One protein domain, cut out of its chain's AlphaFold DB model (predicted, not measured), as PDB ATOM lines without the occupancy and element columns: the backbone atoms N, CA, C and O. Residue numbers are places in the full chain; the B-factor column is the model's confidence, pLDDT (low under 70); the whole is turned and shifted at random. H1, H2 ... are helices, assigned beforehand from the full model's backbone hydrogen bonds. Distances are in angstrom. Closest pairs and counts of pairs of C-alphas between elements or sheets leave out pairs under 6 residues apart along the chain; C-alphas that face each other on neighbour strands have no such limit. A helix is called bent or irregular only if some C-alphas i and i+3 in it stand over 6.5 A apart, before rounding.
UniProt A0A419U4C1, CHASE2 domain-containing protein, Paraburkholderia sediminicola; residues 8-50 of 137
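This is residues 8 to 50 of the 137 residues of the protein "CHASE2 domain-containing protein" of Paraburkholderia sediminicola (UniProt A0A419U4C1). Picture a wide, open V: a long helix, H1, runs to a corner, the chain turns there through a tight link, and a shorter helix, H2, makes the other arm. The two arms do not fold back on each other, and the V is thin, with C-alphas that span 49 by 24 by 8 A along their three main axes. The printed part has 43 residues with two named helices, H1 then H2, and no named strand, and its class is all helix. The whole is extended, with a radius of gyration of the C-alphas of 16.2 A.

Find C-alpha 8 at (106.089, 18.897, 22.277), where H1, residues 8 to 31, begins. From there it runs 34.4 A to C-alpha 31 at (80.360, 38.336, 10.253). Pass over residues 32 to 36 and you reach H2, residues 37 to 48, which runs 16.0 A from its first to its last C-alpha and ends at C-alpha 48, at (91.329, 63.894, 17.464). Neither helix is bent.

Look from H1 to H2: they are apart, with no C-alpha of the one within 8 A of the other. The link of 5 residues between them is tight. Compare the backbone O of residue i with the N of residue i+4: each such pair is within hydrogen-bond range in H2, and 19 of 20 are in H1.

Go from Ser 9 to Ser 50 for the two C-alphas farthest apart, 49.0 A. Residues 8 to 25, 27 to 33 and 35 to 50 stand free. The printed part has no cut and no long link. The mean pLDDT of the printed part is 80.2; look for values under 70 at residues 8 to 10 and residue 50.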
ATOM      1  N   LEU A   8     106.430  18.481  23.646       57.56
ATOM      2  CA  LEU A   8     106.089  18.897  22.277       57.56
ATOM      3  C   LEU A   8     104.604  18.700  21.939       57.56
ATOM      4  O   LEU A   8     104.056  19.431  21.121       57.56
ATOM      5  N   SER A   9     103.942  17.704  22.534       60.25
ATOM      6  CA  SER A   9     102.509  17.464  22.320       60.25
ATOM      7  C   SER A   9     101.637  18.451  23.090       60.25
ATOM      8  O   SER A   9     100.579  18.822  22.591       60.25
ATOM      9  N   ARG A  10     102.097  18.908  24.263       66.88
ATOM     10  CA  ARG A  10     101.405  19.893  25.101       66.88
ATOM     11  C   ARG A  10     101.344  21.266  24.444       66.88
ATOM     12  O   ARG A  10     100.249  21.768  24.231       66.88
ATOM     13  N   THR A  11     102.489  21.800  24.022       70.56
ATOM     14  CA  THR A  11     102.532  23.100  23.337       70.56
ATOM     15  C   THR A  11     101.777  23.036  22.019       70.56
ATOM     16  O   THR A  11     100.952  23.891  21.732       70.56
ATOM     17  N   ARG A  12     101.957  21.973  21.229       78.62
ATOM     18  CA  ARG A  12     101.221  21.805  19.972       78.62
ATOM     19  C   ARG A  12      99.705  21.733  20.191       78.62
ATOM     20  O   ARG A  12      98.969  22.285  19.385       78.62
ATOM     21  N   CYS A  13      99.236  21.108  21.273       80.94
ATOM     22  CA  CYS A  13      97.816  21.091  21.630       80.94
ATOM     23  C   CYS A  13      97.320  22.478  22.069       80.94
ATOM     24  O   CYS A  13      96.265  22.898  21.611       80.94
ATOM     25  N   GLU A  14      98.104  23.225  22.852       84.38
ATOM     26  CA  GLU A  14      97.812  24.622  23.214       84.38
ATOM     27  C   GLU A  14      97.687  25.514  21.971       84.38
ATOM     28  O   GLU A  14      96.701  26.230  21.829       84.38
ATOM     29  N   TRP A  15      98.619  25.412  21.018       86.94
ATOM     30  CA  TRP A  15      98.554  26.141  19.748       86.94
ATOM     31  C   TRP A  15      97.327  25.753  18.915       86.94
ATOM     32  O   TRP A  15      96.659  26.627  18.368       86.94
ATOM     33  N   TRP A  16      96.975  24.465  18.853       91.56
ATOM     34  CA  TRP A  16      95.760  24.019  18.163       91.56
ATOM     35  C   TRP A  16      94.477  24.503  18.845       91.56
ATOM     36  O   TRP A  16      93.544  24.884  18.145       91.56
ATOM     37  N   LEU A  17      94.431  24.538  20.179       90.88
ATOM     38  CA  LEU A  17      93.301  25.078  20.941       90.88
ATOM     39  C   LEU A  17      93.161  26.591  20.743       90.88
ATOM     40  O   LEU A  17      92.048  27.077  20.552       90.88
ATOM     41  N   LEU A  18      94.276  27.327  20.717       90.62
ATOM     42  CA  LEU A  18      94.286  28.754  20.397       90.62
ATOM     43  C   LEU A  18      93.776  29.002  18.978       90.62
ATOM     44  O   LEU A  18      92.901  29.840  18.792       90.62
ATOM     45  N   CYS A  19      94.244  28.244  17.983       91.31
ATOM     46  CA  CYS A  19      93.734  28.346  16.615       91.31
ATOM     47  C   CYS A  19      92.238  28.010  16.539       91.31
ATOM     48  O   CYS A  19      91.471  28.750  15.926       91.31
ATOM     49  N   ALA A  20      91.808  26.931  17.198       92.50
ATOM     50  CA  ALA A  20      90.413  26.505  17.225       92.50
ATOM     51  C   ALA A  20      89.486  27.512  17.925       92.50
ATOM     52  O   ALA A  20      88.301  27.537  17.617       92.50
ATOM     53  N   LEU A  21      90.008  28.347  18.828       93.00
ATOM     54  CA  LEU A  21      89.265  29.425  19.485       93.00
ATOM     55  C   LEU A  21      89.299  30.736  18.683       93.00
ATOM     56  O   LEU A  21      88.278  31.404  18.534       93.00
ATOM     57  N   LEU A  22      90.466  31.111  18.158       92.31
ATOM     58  CA  LEU A  22      90.674  32.389  17.477       92.31
ATOM     59  C   LEU A  22      90.004  32.438  16.103       92.31
ATOM     60  O   LEU A  22      89.472  33.479  15.736       92.31
ATOM     61  N   VAL A  23      89.987  31.330  15.358       93.19
ATOM     62  CA  VAL A  23      89.341  31.261  14.037       93.19
ATOM     63  C   VAL A  23      87.830  31.533  14.106       93.19
ATOM     64  O   VAL A  23      87.369  32.415  13.383       93.19
ATOM     65  N   PRO A  24      87.032  30.860  14.961       91.19
ATOM     66  CA  PRO A  24      85.609  31.166  15.072       91.19
ATOM     67  C   PRO A  24      85.360  32.541  15.692       91.19
ATOM     68  O   PRO A  24      84.440  33.223  15.257       91.19
ATOM     69  N   LEU A  25      86.188  32.990  16.642       89.44
ATOM     70  CA  LEU A  25      86.087  34.348  17.184       89.44
ATOM     71  C   LEU A  25      86.273  35.401  16.080       89.44
ATOM     72  O   LEU A  25      85.455  36.308  15.950       89.44
ATOM     73  N   ALA A  26      87.301  35.247  15.243       86.19
ATOM     74  CA  ALA A  26      87.541  36.114  14.096       86.19
ATOM     75  C   ALA A  26      86.410  36.027  13.059       86.19
ATOM     76  O   ALA A  26      86.008  37.052  12.516       86.19
ATOM     77  N   ALA A  27      85.853  34.835  12.817       86.19
ATOM     78  CA  ALA A  27      84.725  34.650  11.906       86.19
ATOM     79  C   ALA A  27      83.443  35.329  12.416       86.19
ATOM     80  O   ALA A  27      82.738  35.954  11.632       86.19
ATOM     81  N   VAL A  28      83.158  35.260  13.722       87.06
ATOM     82  CA  VAL A  28      82.009  35.932  14.353       87.06
ATOM     83  C   VAL A  28      82.170  37.450  14.306       87.06
ATOM     84  O   VAL A  28      81.237  38.149  13.920       87.06
ATOM     85  N   VAL A  29      83.358  37.963  14.641       85.88
ATOM     86  CA  VAL A  29      83.661  39.401  14.555       85.88
ATOM     87  C   VAL A  29      83.584  39.886  13.104       85.88
ATOM     88  O   VAL A  29      82.988  40.923  12.836       85.88
ATOM     89  N   GLY A  30      84.116  39.122  12.148       79.62
ATOM     90  CA  GLY A  30      84.021  39.435  10.721       79.62
ATOM     91  C   GLY A  30      82.580  39.422  10.204       79.62
ATOM     92  O   GLY A  30      82.177  40.340   9.496       79.62
ATOM     93  N   TYR A  31      81.779  38.432  10.610       80.25
ATOM     94  CA  TYR A  31      80.360  38.336  10.253       80.25
ATOM     95  C   TYR A  31      79.535  39.504  10.818       80.25
ATOM     96  O   TYR A  31      78.585  39.956  10.182       80.25
ATOM     97  N   ALA A  32      79.920  40.042  11.977       77.94
ATOM     98  CA  ALA A  32      79.267  41.181  12.618       77.94
ATOM     99  C   ALA A  32      79.709  42.565  12.080       77.94
ATOM    100  O   ALA A  32      79.391  43.575  12.707       77.94
ATOM    101  N   ASN A  33      80.397  42.635  10.927       70.62
ATOM    102  CA  ASN A  33      81.024  43.851  10.371       70.62
ATOM    103  C   ASN A  33      82.140  44.450  11.257       70.62
ATOM    104  O   ASN A  33      82.265  45.667  11.394       70.62
ATOM    105  N   GLY A  34      82.984  43.600  11.846       70.88
ATOM    106  CA  GLY A  34      84.119  44.015  12.671       70.88
ATOM    107  C   GLY A  34      83.732  44.307  14.123       70.88
ATOM    108  O   GLY A  34      82.705  43.852  14.620       70.88
ATOM    109  N   LEU A  35      84.570  45.067  14.837       70.00
ATOM    110  CA  LEU A  35      84.258  45.494  16.209       70.00
ATOM    111  C   LEU A  35      83.128  46.540  16.236       70.00
ATOM    112  O   LEU A  35      82.492  46.722  17.271       70.00
ATOM    113  N   GLY A  36      82.838  47.200  15.111       73.31
ATOM    114  CA  GLY A  36      81.810  48.233  15.004       73.31
ATOM    115  C   GLY A  36      82.222  49.522  15.723       73.31
ATOM    116  O   GLY A  36      83.232  50.136  15.396       73.31
ATOM    117  N   ARG A  37      81.449  49.936  16.733       70.94
ATOM    118  CA  ARG A  37      81.660  51.189  17.491       70.94
ATOM    119  C   ARG A  37      83.024  51.365  18.186       70.94
ATOM    120  O   ARG A  37      83.507  52.490  18.185       70.94
ATOM    121  N   PRO A  38      83.647  50.343  18.799       76.50
ATOM    122  CA  PRO A  38      84.954  50.476  19.438       76.50
ATOM    123  C   PRO A  38      86.049  50.817  18.429       76.50
ATOM    124  O   PRO A  38      86.939  51.593  18.750       76.50
ATOM    125  N   ASP A  39      85.964  50.269  17.214       81.50
ATOM    126  CA  ASP A  39      86.899  50.574  16.129       81.50
ATOM    127  C   ASP A  39      86.807  52.056  15.741       81.50
ATOM    128  O   ASP A  39      87.809  52.767  15.758       81.50
ATOM    129  N   GLN A  40      85.579  52.554  15.552       78.94
ATOM    130  CA  GLN A  40      85.316  53.971  15.287       78.94
ATOM    131  C   GLN A  40      85.773  54.878  16.437       78.94
ATOM    132  O   GLN A  40      86.376  55.913  16.195       78.94
ATOM    133  N   MET A  41      85.555  54.480  17.694       80.44
ATOM    134  CA  MET A  41      86.007  55.252  18.860       80.44
ATOM    135  C   MET A  41      87.531  55.330  18.959       80.44
ATOM    136  O   MET A  41      88.068  56.386  19.291       80.44
ATOM    137  N   ILE A  42      88.234  54.228  18.690       83.12
ATOM    138  CA  ILE A  42      89.702  54.207  18.668       83.12
ATOM    139  C   ILE A  42      90.212  55.076  17.517       83.12
ATOM    140  O   ILE A  42      91.136  55.863  17.718       83.12
ATOM    141  N   TYR A  43      89.589  54.974  16.342       79.38
ATOM    142  CA  TYR A  43      89.918  55.790  15.179       79.38
ATOM    143  C   TYR A  43      89.725  57.287  15.458       79.38
ATOM    144  O   TYR A  43      90.647  58.077  15.247       79.38
ATOM    145  N   ASP A  44      88.581  57.671  16.024       80.50
ATOM    146  CA  ASP A  44      88.266  59.053  16.390       80.50
ATOM    147  C   ASP A  44      89.207  59.581  17.480       80.50
ATOM    148  O   ASP A  44      89.677  60.716  17.400       80.50
ATOM    149  N   ALA A  45      89.545  58.768  18.485       82.25
ATOM    150  CA  ALA A  45      90.511  59.140  19.520       82.25
ATOM    151  C   ALA A  45      91.920  59.352  18.939       82.25
ATOM    152  O   ALA A  45      92.624  60.284  19.327       82.25
ATOM    153  N   PHE A  46      92.320  58.521  17.974       81.94
ATOM    154  CA  PHE A  46      93.610  58.639  17.301       81.94
ATOM    155  C   PHE A  46      93.670  59.866  16.376       81.94
ATOM    156  O   PHE A  46      94.683  60.562  16.341       81.94
ATOM    157  N   MET A  47      92.579  60.173  15.664       76.50
ATOM    158  CA  MET A  47      92.478  61.343  14.781       76.50
ATOM    159  C   MET A  47      92.323  62.666  15.549       76.50
ATOM    160  O   MET A  47      92.934  63.667  15.177       76.50
ATOM    161  N   SER A  48      91.564  62.686  16.650       73.88
ATOM    162  CA  SER A  48      91.329  63.894  17.464       73.88
ATOM    163  C   SER A  48      92.554  64.360  18.257       73.88
ATOM    164  O   SER A  48      92.657  65.542  18.587       73.88
ATOM    165  N   GLY A  49      93.513  63.465  18.520       70.19
ATOM    166  CA  GLY A  49      94.764  63.789  19.208       70.19
ATOM    167  C   GLY A  49      95.742  64.646  18.396       70.19
ATOM    168  O   GLY A  49      96.724  65.132  18.955       70.19
ATOM    169  N   SER A  50      95.482  64.861  17.103       63.12
ATOM    170  CA  SER A  50      96.326  65.676  16.231       63.12
ATOM    171  C   SER A  50      95.498  66.813  15.622       63.12
ATOM    172  O   SER A  50      94.984  66.677  14.507       63.12
TER     173      SER A  50